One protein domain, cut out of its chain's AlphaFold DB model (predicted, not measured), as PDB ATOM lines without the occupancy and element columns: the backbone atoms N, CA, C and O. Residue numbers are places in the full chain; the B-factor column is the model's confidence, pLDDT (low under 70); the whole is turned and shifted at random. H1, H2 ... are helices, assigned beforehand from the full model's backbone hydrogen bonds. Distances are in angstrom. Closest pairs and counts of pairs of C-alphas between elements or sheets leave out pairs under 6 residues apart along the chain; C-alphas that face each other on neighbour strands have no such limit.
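AT A GLANCE: This is residues 80 to 169 of the 169 residues of an uncharacterized protein of Fusarium sp. AF-8 (UniProt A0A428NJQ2). Little regular structure is here: a loose body of loops holds H1, and an arm of chain runs out to H2 and H3 and back, making the length. Residues 82 to 83 pair with 137 to 138, and 88 to 89 with 108 to 109, both antiparallel, and residues 124 to 130 stick out. The printed part has 90 residues with three named helices, H1, H2, H3, and no named strand; the class is all helix, with 14 residues in named elements. It is loose, radius of gyration of the C-alphas 17.3 A, spanning 49 by 33 by 23 A.

IN THESE COORDINATES: Find C-alpha 100 at (58.510, 29.048, 23.075); H1, residues 100 to 103, begins there. H2, residues 120 to 125, runs 9.0 A. H3, residues 128 to 131, ends at (31.334, 6.427, 26.841).

HOW THE PARTS SIT: H2 and H3 are close but not clearly touching; their closest C-alphas, Ala 123 and Lys 131, are 6.8 A apart. H1 is apart from both. H2 has 1 of 2 O i to N i+4 pairs within hydrogen-bond range; H1 and H3 are too short for one.

THE WHOLE: The C-alphas of Tyr 121 and Arg 164, the two farthest apart, are 51.2 A apart. The printed part has no cut; H1 to H2 is a long link. Look for pLDDT under 70 at residues 118, 120 to 123 and 126 to 133.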
ATOM      1  N   TYR A  80      53.589  15.358  31.334       90.31
ATOM      2  CA  TYR A  80      53.175  16.763  31.227       90.31
ATOM      3  C   TYR A  80      51.922  17.004  30.355       90.31
ATOM      4  O   TYR A  80      51.923  17.912  29.523       90.31
ATOM      5  N   PRO A  81      50.834  16.225  30.517       93.19
ATOM      6  CA  PRO A  81      49.615  16.470  29.765       93.19
ATOM      7  C   PRO A  81      48.991  17.799  30.206       93.19
ATOM      8  O   PRO A  81      49.227  18.292  31.314       93.19
ATOM      9  N   LEU A  82      48.106  18.344  29.376       93.12
ATOM     10  CA  LEU A  82      47.199  19.388  29.832       93.12
ATOM     11  C   LEU A  82      46.292  18.800  30.911       93.12
ATOM     12  O   LEU A  82      45.681  17.757  30.692       93.12
ATOM     13  N   VAL A  83      46.172  19.477  32.051       94.44
ATOM     14  CA  VAL A  83      45.286  19.099  33.155       94.44
ATOM     15  C   VAL A  83      44.283  20.218  33.404       94.44
ATOM     16  O   VAL A  83      44.643  21.342  33.764       94.44
ATOM     17  N   TYR A  84      43.002  19.906  33.239       93.69
ATOM     18  CA  TYR A  84      41.928  20.877  33.389       93.69
ATOM     19  C   TYR A  84      41.798  21.363  34.840       93.69
ATOM     20  O   TYR A  84      41.734  20.567  35.780       93.69
ATOM     21  N   GLY A  85      41.735  22.683  35.025       94.75
ATOM     22  CA  GLY A  85      41.754  23.342  36.333       94.75
ATOM     23  C   GLY A  85      43.153  23.542  36.930       94.75
ATOM     24  O   GLY A  85      43.247  24.049  38.045       94.75
ATOM     25  N   ILE A  86      44.223  23.151  36.222       95.06
ATOM     26  CA  ILE A  86      45.614  23.307  36.680       95.06
ATOM     27  C   ILE A  86      46.482  23.976  35.610       95.06
ATOM     28  O   ILE A  86      47.143  24.974  35.893       95.06
ATOM     29  N   SER A  87      46.499  23.430  34.393       95.19
ATOM     30  CA  SER A  87      47.329  23.936  33.298       95.19
ATOM     31  C   SER A  87      46.892  25.330  32.865       95.19
ATOM     32  O   SER A  87      45.703  25.652  32.873       95.19
ATOM     33  N   LYS A  88      47.861  26.147  32.452       94.88
ATOM     34  CA  LYS A  88      47.605  27.459  31.862       94.88
ATOM     35  C   LYS A  88      47.523  27.370  30.344       94.88
ATOM     36  O   LYS A  88      48.208  26.548  29.740       94.88
ATOM     37  N   ILE A  89      46.694  28.221  29.755       94.31
ATOM     38  CA  ILE A  89      46.535  28.380  28.312       94.31
ATOM     39  C   ILE A  89      46.600  29.857  27.929       94.31
ATOM     40  O   ILE A  89      46.362  30.743  28.752       94.31
ATOM     41  N   LEU A  90      46.875  30.105  26.653       94.38
ATOM     42  CA  LEU A  90      46.790  31.416  26.024       94.38
ATOM     43  C   LEU A  90      45.635  31.362  25.007       94.38
ATOM     44  O   LEU A  90      45.847  30.879  23.900       94.38
ATOM     45  N   PRO A  91      44.402  31.771  25.375       89.62
ATOM     46  CA  PRO A  91      43.201  31.481  24.580       89.62
ATOM     47  C   PRO A  91      43.225  32.045  23.156       89.62
ATOM     48  O   PRO A  91      42.718  31.411  22.236       89.62
ATOM     49  N   ASP A  92      43.831  33.218  22.989       89.25
ATOM     50  CA  ASP A  92      43.801  33.990  21.745       89.25
ATOM     51  C   ASP A  92      45.205  34.190  21.155       89.25
ATOM     52  O   ASP A  92      45.450  35.148  20.420       89.25
ATOM     53  N   GLN A  93      46.162  33.334  21.524       89.19
ATOM     54  CA  GLN A  93      47.538  33.441  21.048       89.19
ATOM     55  C   GLN A  93      48.091  32.094  20.620       89.19
ATOM     56  O   GLN A  93      47.747  31.044  21.156       89.19
ATOM     57  N   TYR A  94      49.010  32.174  19.671       87.62
ATOM     58  CA  TYR A  94      49.835  31.064  19.255       87.62
ATOM     59  C   TYR A  94      51.193  31.127  19.957       87.62
ATOM     60  O   TYR A  94      51.762  32.214  20.091       87.62
ATOM     61  N   VAL A  95      51.711  29.975  20.386       92.19
ATOM     62  CA  VAL A  95      53.078  29.857  20.905       92.19
ATOM     63  C   VAL A  95      53.967  29.350  19.769       92.19
ATOM     64  O   VAL A  95      53.892  28.161  19.447       92.19
ATOM     65  N   PRO A  96      54.792  30.215  19.150       93.06
ATOM     66  CA  PRO A  96      55.723  29.784  18.113       93.06
ATOM     67  C   PRO A  96      56.792  28.864  18.700       93.06
ATOM     68  O   PRO A  96      57.086  28.948  19.888       93.06
ATOM     69  N   LEU A  97      57.399  28.007  17.873       95.44
ATOM     70  CA  LEU A  97      58.540  27.176  18.270       95.44
ATOM     71  C   LEU A  97      59.732  28.021  18.747       95.44
ATOM     72  O   LEU A  97      60.339  27.709  19.773       95.44
ATOM     73  N   ASP A  98      60.050  29.093  18.020       94.50
ATOM     74  CA  ASP A  98      61.113  30.020  18.407       94.50
ATOM     75  C   ASP A  98      60.711  30.816  19.654       94.50
ATOM     76  O   ASP A  98      59.613  31.367  19.730       94.50
ATOM     77  N   GLY A  99      61.585  30.847  20.660       93.31
ATOM     78  CA  GLY A  99      61.297  31.502  21.940       93.31
ATOM     79  C   GLY A  99      60.152  30.873  22.752       93.31
ATOM     80  O   GLY A  99      59.714  31.471  23.731       93.31
ATOM     81  N   CYS A 100      59.670  29.667  22.411       93.75
ATOM     82  CA  CYS A 100      58.510  29.048  23.075       93.75
ATOM     83  C   CYS A 100      58.662  28.918  24.602       93.75
ATOM     84  O   CYS A 100      57.681  28.982  25.344       93.75
ATOM     85  N   ILE A 101      59.901  28.779  25.082       93.31
ATOM     86  CA  ILE A 101      60.242  28.646  26.503       93.31
ATOM     87  C   ILE A 101      59.888  29.923  27.283       93.31
ATOM     88  O   ILE A 101      59.479  29.839  28.440       93.31
ATOM     89  N   ASP A 102      59.961  31.099  26.657       94.31
ATOM     90  CA  ASP A 102      59.646  32.375  27.312       94.31
ATOM     91  C   ASP A 102      58.150  32.506  27.644       94.31
ATOM     92  O   ASP A 102      57.755  33.298  28.502       94.31
ATOM     93  N   TYR A 103      57.305  31.682  27.014       93.31
ATOM     94  CA  TYR A 103      55.874  31.605  27.298       93.31
ATOM     95  C   TYR A 103      55.546  30.709  28.502       93.31
ATOM     96  O   TYR A 103      54.397  30.687  28.960       93.31
ATOM     97  N   CYS A 104      56.520  29.970  29.045       91.19
ATOM     98  CA  CYS A 104      56.291  29.070  30.169       91.19
ATOM     99  C   CYS A 104      55.708  29.813  31.381       91.19
ATOM    100  O   CYS A 104      56.284  30.753  31.923       91.19
ATOM    101  N   GLY A 105      54.549  29.345  31.850       91.38
ATOM    102  CA  GLY A 105      53.870  29.897  33.023       91.38
ATOM    103  C   GLY A 105      53.005  31.134  32.754       91.38
ATOM    104  O   GLY A 105      52.325  31.585  33.684       91.38
ATOM    105  N   LEU A 106      52.973  31.652  31.524       94.56
ATOM    106  CA  LEU A 106      52.041  32.704  31.116       94.56
ATOM    107  C   LEU A 106      50.613  32.165  30.940       94.56
ATOM    108  O   LEU A 106      50.381  30.956  30.913       94.56
ATOM    109  N   GLY A 107      49.657  33.089  30.823       95.38
ATOM    110  CA  GLY A 107      48.259  32.783  30.538       95.38
ATOM    111  C   GLY A 107      47.412  32.439  31.761       95.38
ATOM    112  O   GLY A 107      47.838  32.564  32.915       95.38
ATOM    113  N   ASP A 108      46.193  31.996  31.474       95.81
ATOM    114  CA  ASP A 108      45.146  31.736  32.456       95.81
ATOM    115  C   ASP A 108      44.925  30.241  32.638       95.81
ATOM    116  O   ASP A 108      45.093  29.452  31.709       95.81
ATOM    117  N   ILE A 109      44.522  29.837  33.842       96.56
ATOM    118  CA  ILE A 109      44.207  28.435  34.121       96.56
ATOM    119  C   ILE A 109      42.996  28.018  33.283       96.56
ATOM    120  O   ILE A 109      41.926  28.623  33.385       96.56
ATOM    121  N   ILE A 110      43.147  26.948  32.499       94.12
ATOM    122  CA  ILE A 110      42.035  26.387  31.735       94.12
ATOM    123  C   ILE A 110      40.972  25.852  32.707       94.12
ATOM    124  O   ILE A 110      41.299  25.069  33.608       94.12
ATOM    125  N   PRO A 111      39.698  26.259  32.577       93.19
ATOM    126  CA  PRO A 111      38.661  25.841  33.508       93.19
ATOM    127  C   PRO A 111      38.391  24.340  33.407       93.19
ATOM    128  O   PRO A 111      38.594  23.707  32.371       93.19
ATOM    129  N   GLN A 112      37.882  23.765  34.494       90.88
ATOM    130  CA  GLN A 112      37.480  22.365  34.503       90.88
ATOM    131  C   GLN A 112      36.279  22.141  33.578       90.88
ATOM    132  O   GLN A 112      35.275  22.851  33.681       90.88
ATOM    133  N   LEU A 113      36.365  21.154  32.683       83.88
ATOM    134  CA  LEU A 113      35.255  20.852  31.788       83.88
ATOM    135  C   LEU A 113      34.093  20.209  32.557       83.88
ATOM    136  O   LEU A 113      34.307  19.348  33.419       83.88
ATOM    137  N   PRO A 114      32.837  20.572  32.238       82.19
ATOM    138  CA  PRO A 114      31.693  19.858  32.771       82.19
ATOM    139  C   PRO A 114      31.711  18.412  32.267       82.19
ATOM    140  O   PRO A 114      32.069  18.138  31.120       82.19
ATOM    141  N   LYS A 115      31.263  17.474  33.108       75.75
ATOM    142  CA  LYS A 115      31.121  16.075  32.684       75.75
ATOM    143  C   LYS A 115      30.189  16.002  31.467       75.75
ATOM    144  O   LYS A 115      29.061  16.504  31.560       75.75
ATOM    145  N   PRO A 116      30.611  15.375  30.354       71.81
ATOM    146  CA  PRO A 116      29.793  15.301  29.160       71.81
ATOM    147  C   PRO A 116      28.501  14.557  29.478       71.81
ATOM    148  O   PRO A 116      28.499  13.450  30.023       71.81
ATOM    149  N   LYS A 117      27.375  15.188  29.148       71.75
ATOM    150  CA  LYS A 117      26.061  14.557  29.232       71.75
ATOM    151  C   LYS A 117      25.840  13.787  27.941       71.75
ATOM    152  O   LYS A 117      25.407  14.358  26.947       71.75
ATOM    153  N   LEU A 118      26.167  12.500  27.952       69.62
ATOM    154  CA  LEU A 118      25.856  11.631  26.823       69.62
ATOM    155  C   LEU A 118      24.343  11.377  26.781       69.62
ATOM    156  O   LEU A 118      23.743  11.029  27.803       69.62
ATOM    157  N   ASP A 119      23.730  11.545  25.609       75.00
ATOM    158  CA  ASP A 119      22.320  11.213  25.400       75.00
ATOM    159  C   ASP A 119      22.063   9.747  25.800       75.00
ATOM    160  O   ASP A 119      22.820   8.849  25.426       75.00
ATOM    161  N   ARG A 120      21.002   9.485  26.575       69.12
ATOM    162  CA  ARG A 120      20.672   8.136  27.080       69.12
ATOM    163  C   ARG A 120      20.458   7.111  25.966       69.12
ATOM    164  O   ARG A 120      20.752   5.932  26.175       69.12
ATOM    165  N   TYR A 121      19.932   7.531  24.819       69.19
ATOM    166  CA  TYR A 121      19.715   6.681  23.655       69.19
ATOM    167  C   TYR A 121      21.054   6.264  23.034       69.19
ATOM    168  O   TYR A 121      21.313   5.071  22.869       69.19
ATOM    169  N   ILE A 122      21.952   7.229  22.819       66.38
ATOM    170  CA  ILE A 122      23.309   7.003  22.295       66.38
ATOM    171  C   ILE A 122      24.139   6.172  23.290       66.38
ATOM    172  O   ILE A 122      24.807   5.205  22.919       66.38
ATOM    173  N   ALA A 123      24.027   6.468  24.585       69.19
ATOM    174  CA  ALA A 123      24.717   5.756  25.654       69.19
ATOM    175  C   ALA A 123      24.321   4.275  25.760       69.19
ATOM    176  O   ALA A 123      25.100   3.491  26.292       69.19
ATOM    177  N   ARG A 124      23.138   3.851  25.296       70.44
ATOM    178  CA  ARG A 124      22.772   2.420  25.261       70.44
ATOM    179  C   ARG A 124      23.394   1.674  24.088       70.44
ATOM    180  O   ARG A 124      23.592   0.470  24.205       70.44
ATOM    181  N   GLN A 125      23.682   2.371  22.994       73.88
ATOM    182  CA  GLN A 125      24.183   1.768  21.758       73.88
ATOM    183  C   GLN A 125      25.711   1.761  21.674       73.88
ATOM    184  O   GLN A 125      26.283   0.923  20.983       73.88
ATOM    185  N   LEU A 126      26.385   2.658  22.399       69.00
ATOM    186  CA  LEU A 126      27.841   2.728  22.390       69.00
ATOM    187  C   LEU A 126      28.499   1.669  23.299       69.00
ATOM    188  O   LEU A 126      28.035   1.445  24.427       69.00
ATOM    189  N   PRO A 127      29.630   1.071  22.872       66.06
ATOM    190  CA  PRO A 127      30.485   0.273  23.747       66.06
ATOM    191  C   PRO A 127      30.923   1.092  24.969       66.06
ATOM    192  O   PRO A 127      31.143   2.297  24.862       66.06
ATOM    193  N   LEU A 128      31.108   0.448  26.129       59.94
ATOM    194  CA  LEU A 128      31.555   1.103  27.375       59.94
ATOM    195  C   LEU A 128      32.794   1.996  27.183       59.94
ATOM    196  O   LEU A 128      32.834   3.091  27.735       59.94
ATOM    197  N   ARG A 129      33.752   1.571  26.348       54.22
ATOM    198  CA  ARG A 129      34.967   2.339  26.020       54.22
ATOM    199  C   ARG A 129      34.690   3.672  25.313       54.22
ATOM    200  O   ARG A 129      35.430   4.616  25.531       54.22
ATOM    201  N   VAL A 130      33.616   3.778  24.526       57.38
ATOM    202  CA  VAL A 130      33.258   5.011  23.791       57.38
ATOM    203  C   VAL A 130      32.472   5.994  24.676       57.38
ATOM    204  O   VAL A 130      32.290   7.153  24.328       57.38
ATOM    205  N   LYS A 131      32.018   5.560  25.862       56.00
ATOM    206  CA  LYS A 131      31.334   6.427  26.841       56.00
ATOM    207  C   LYS A 131      32.308   7.218  27.720       56.00
ATOM    208  O   LYS A 131      31.874   8.113  28.441       56.00
ATOM    209  N   ALA A 132      33.590   6.858  27.703       57.94
ATOM    210  CA  ALA A 132      34.619   7.448  28.542       57.94
ATOM    211  C   ALA A 132      35.319   8.587  27.793       57.94
ATOM    212  O   ALA A 132      36.381   8.404  27.209       57.94
ATOM    213  N   PHE A 133      34.714   9.770  27.809       65.88
ATOM    214  CA  PHE A 133      35.460  10.997  27.553       65.88
ATOM    215  C   PHE A 133      36.211  11.351  28.837       65.88
ATOM    216  O   PHE A 133      35.585  11.639  29.862       65.88
ATOM    217  N   GLU A 134      37.540  11.291  28.802       74.44
ATOM    218  CA  GLU A 134      38.349  11.826  29.891       74.44
ATOM    219  C   GLU A 134      38.249  13.356  29.861       74.44
ATOM    220  O   GLU A 134      38.388  13.984  28.817       74.44
ATOM    221  N   THR A 135      37.932  13.947  31.010       82.69
ATOM    222  CA  THR A 135      37.726  15.402  31.163       82.69
ATOM    223  C   THR A 135      38.734  16.027  32.113       82.69
ATOM    224  O   THR A 135      38.689  17.230  32.361       82.69
ATOM    225  N   ARG A 136      39.635  15.214  32.673       87.62
ATOM    226  CA  ARG A 136      40.665  15.663  33.607       87.62
ATOM    227  C   ARG A 136      41.939  16.076  32.894       87.62
ATOM    228  O   ARG A 136      42.561  17.039  33.323       87.62
ATOM    229  N   TYR A 137      42.315  15.375  31.829       90.81
ATOM    230  CA  TYR A 137      43.571  15.619  31.132       90.81
ATOM    231  C   TYR A 137      43.505  15.282  29.644       90.81
ATOM    232  O   TYR A 137      42.642  14.520  29.206       90.81
ATOM    233  N   GLN A 138      44.431  15.857  28.883       90.38
ATOM    234  CA  GLN A 138      44.554  15.689  27.441       90.38
ATOM    235  C   GLN A 138      46.032  15.704  27.025       90.38
ATOM    236  O   GLN A 138      46.807  16.536  27.497       90.38
ATOM    237  N   TRP A 139      46.412  14.797  26.120       92.25
ATOM    238  CA  TRP A 139      47.710  14.858  25.443       92.25
ATOM    239  C   TRP A 139      47.779  16.076  24.526       92.25
ATOM    240  O   TRP A 139      46.812  16.397  23.829       92.25
ATOM    241  N   LEU A 140      48.929  16.739  24.523       90.81
ATOM    242  CA  LEU A 140      49.161  17.926  23.715       90.81
ATOM    243  C   LEU A 140      49.764  17.527  22.362       90.81
ATOM    244  O   LEU A 140      50.800  16.859  22.349       90.81
ATOM    245  N   PRO A 141      49.136  17.897  21.232       91.38
ATOM    246  CA  PRO A 141      49.756  17.741  19.926       91.38
ATOM    247  C   PRO A 141      50.877  18.775  19.738       91.38
ATOM    248  O   PRO A 141      50.970  19.747  20.486       91.38
ATOM    249  N   CYS A 142      51.683  18.581  18.697       92.94
ATOM    250  CA  CYS A 142      52.447  19.664  18.085       92.94
ATOM    251  C   CYS A 142      51.790  20.063  16.760       92.94
ATOM    252  O   CYS A 142      51.030  19.293  16.165       92.94
ATOM    253  N   GLU A 143      52.073  21.277  16.318       93.25
ATOM    254  CA  GLU A 143      51.582  21.825  15.066       93.25
ATOM    255  C   GLU A 143      52.616  21.664  13.959       93.25
ATOM    256  O   GLU A 143      53.821  21.810  14.172       93.25
ATOM    257  N   ILE A 144      52.111  21.378  12.762       94.25
ATOM    258  CA  ILE A 144      52.895  21.182  11.550       94.25
ATOM    259  C   ILE A 144      52.333  22.124  10.487       94.25
ATOM    260  O   ILE A 144      51.125  22.116  10.236       94.25
ATOM    261  N   ASP A 145      53.198  22.912   9.852       93.56
ATOM    262  CA  ASP A 145      52.797  23.798   8.762       93.56
ATOM    263  C   ASP A 145      52.762  23.028   7.437       93.56
ATOM    264  O   ASP A 145      53.788  22.625   6.899       93.56
ATOM    265  N   LEU A 146      51.557  22.817   6.909       94.50
ATOM    266  CA  LEU A 146      51.314  22.057   5.678       94.50
ATOM    267  C   LEU A 146      51.339  22.918   4.405       94.50
ATOM    268  O   LEU A 146      50.954  22.433   3.339       94.50
ATOM    269  N   THR A 147      51.725  24.193   4.494       93.56
ATOM    270  CA  THR A 147      51.805  25.079   3.322       93.56
ATOM    271  C   THR A 147      53.019  24.782   2.438       93.56
ATOM    272  O   THR A 147      52.958  25.005   1.224       93.56
ATOM    273  N   ASP A 148      54.078  24.209   3.013       88.94
ATOM    274  CA  ASP A 148      55.314  23.848   2.322       88.94
ATOM    275  C   ASP A 148      55.351  22.382   1.857       88.94
ATOM    276  O   ASP A 148      54.735  21.487   2.433       88.94
ATOM    277  N   GLN A 149      56.156  22.099   0.822       86.25
ATOM    278  CA  GLN A 149      56.403  20.720   0.353       86.25
ATOM    279  C   GLN A 149      57.135  19.856   1.392       86.25
ATOM    280  O   GLN A 149      57.069  18.628   1.341       86.25
ATOM    281  N   LYS A 150      57.871  20.501   2.299       88.06
ATOM    282  CA  LYS A 150      58.557  19.883   3.433       88.06
ATOM    283  C   LYS A 150      57.987  20.516   4.698       88.06
ATOM    284  O   LYS A 150      58.552  21.504   5.153       88.06
ATOM    285  N   PRO A 151      56.852  20.010   5.194       91.81
ATOM    286  CA  PRO A 151      56.108  20.681   6.244       91.81
ATOM    287  C   PRO A 151      56.892  20.653   7.568       91.81
ATOM    288  O   PRO A 151      57.164  19.555   8.066       91.81
ATOM    289  N   PRO A 152      57.297  21.810   8.126       93.25
ATOM    290  CA  PRO A 152      58.057  21.859   9.370       93.25
ATOM    291  C   PRO A 152      57.149  21.724  10.594       93.25
ATOM    292  O   PRO A 152      55.965  22.074  10.556       93.25
ATOM    293  N   ILE A 153      57.724  21.278  11.710       94.88
ATOM    294  CA  ILE A 153      57.095  21.412  13.025       94.88
ATOM    295  C   ILE A 153      57.253  22.869  13.472       94.88
ATOM    296  O   ILE A 153      58.360  23.399  13.513       94.88
ATOM    297  N   VAL A 154      56.142  23.528  13.797       94.81
ATOM    298  CA  VAL A 154      56.109  24.978  14.076       94.81
ATOM    299  C   VAL A 154      55.789  25.327  15.526       94.81
ATOM    300  O   VAL A 154      55.945  26.482  15.922       94.81
ATOM    301  N   SER A 155      55.429  24.333  16.342       94.75
ATOM    302  CA  SER A 155      55.219  24.484  17.783       94.75
ATOM    303  C   SER A 155      56.121  23.549  18.586       94.75
ATOM    304  O   SER A 155      56.666  22.578  18.068       94.75
ATOM    305  N   TYR A 156      56.213  23.789  19.893       94.31
ATOM    306  CA  TYR A 156      56.870  22.877  20.829       94.31
ATOM    307  C   TYR A 156      56.257  21.464  20.776       94.31
ATOM    308  O   TYR A 156      55.033  21.309  20.830       94.31
ATOM    309  N   ILE A 157      57.105  20.437  20.705       94.50
ATOM    310  CA  ILE A 157      56.739  19.043  20.954       94.50
ATOM    311  C   ILE A 157      56.809  18.824  22.460       94.50
ATOM    312  O   ILE A 157      57.851  19.021  23.087       94.50
ATOM    313  N   ASN A 158      55.691  18.402  23.050       91.94
ATOM    314  CA  ASN A 158      55.629  18.157  24.482       91.94
ATOM    315  C   ASN A 158      56.731  17.174  24.919       91.94
ATOM    316  O   ASN A 158      56.885  16.113  24.322       91.94
ATOM    317  N   ASN A 159      57.471  17.535  25.972       89.88
ATOM    318  CA  ASN A 159      58.613  16.779  26.506       89.88
ATOM    319  C   ASN A 159      59.876  16.706  25.604       89.88
ATOM    320  O   ASN A 159      60.748  15.877  25.857       89.88
ATOM    321  N   LEU A 160      60.024  17.576  24.593       93.50
ATOM    322  CA  LEU A 160      61.210  17.624  23.721       93.50
ATOM    323  C   LEU A 160      61.789  19.044  23.634       93.50
ATOM    324  O   LEU A 160      61.138  19.964  23.148       93.50
ATOM    325  N   HIS A 161      63.027  19.256  24.080       92.56
ATOM    326  CA  HIS A 161      63.570  20.605  24.245       92.56
ATOM    327  C   HIS A 161      64.015  21.204  22.893       92.56
ATOM    328  O   HIS A 161      64.946  20.680  22.288       92.56
ATOM    329  N   PRO A 162      63.498  22.368  22.453       93.75
ATOM    330  CA  PRO A 162      63.687  22.879  21.087       93.75
ATOM    331  C   PRO A 162      65.133  23.255  20.748       93.75
ATOM    332  O   PRO A 162      65.544  23.130  19.606       93.75
ATOM    333  N   VAL A 163      65.929  23.697  21.732       93.06
ATOM    334  CA  VAL A 163      67.355  24.024  21.518       93.06
ATOM    335  C   VAL A 163      68.262  22.792  21.596       93.06
ATOM    336  O   VAL A 163      69.111  22.594  20.734       93.06
ATOM    337  N   ARG A 164      68.116  21.969  22.643       92.62
ATOM    338  CA  ARG A 164      68.946  20.773  22.851       92.62
ATOM    339  C   ARG A 164      68.676  19.703  21.793       92.62
ATOM    340  O   ARG A 164      69.615  19.078  21.320       92.62
ATOM    341  N   ASP A 165      67.409  19.532  21.432       93.94
ATOM    342  CA  ASP A 165      66.917  18.465  20.564       93.94
ATOM    343  C   ASP A 165      66.514  19.026  19.181       93.94
ATOM    344  O   ASP A 165      65.655  18.477  18.498       93.94
ATOM    345  N   ALA A 166      67.136  20.138  18.763       93.19
ATOM    346  CA  ALA A 166      66.785  20.904  17.561       93.19
ATOM    347  C   ALA A 166      66.806  20.087  16.258       93.19
ATOM    348  O   ALA A 166      66.107  20.427  15.317       93.19
ATOM    349  N   SER A 167      67.592  19.009  16.189       93.25
ATOM    350  CA  SER A 167      67.661  18.131  15.013       93.25
ATOM    351  C   SER A 167      66.418  17.256  14.809       93.25
ATOM    352  O   SER A 167      66.345  16.547  13.811       93.25
ATOM    353  N   LEU A 168      65.496  17.231  15.778       92.69
ATOM    354  CA  LEU A 168      64.235  16.482  15.722       92.69
ATOM    355  C   LEU A 168      63.024  17.361  15.369       92.69
ATOM    356  O   LEU A 168      61.922  16.826  15.238       92.69
ATOM    357  N   TYR A 169      63.227  18.674  15.241       92.81
ATOM    358  CA  TYR A 169      62.236  19.656  14.800       92.81
ATOM    359  C   TYR A 169      62.429  19.976  13.315       92.81
ATOM    360  O   TYR A 169      61.401  20.116  12.613       92.81
TER     361      TYR A 169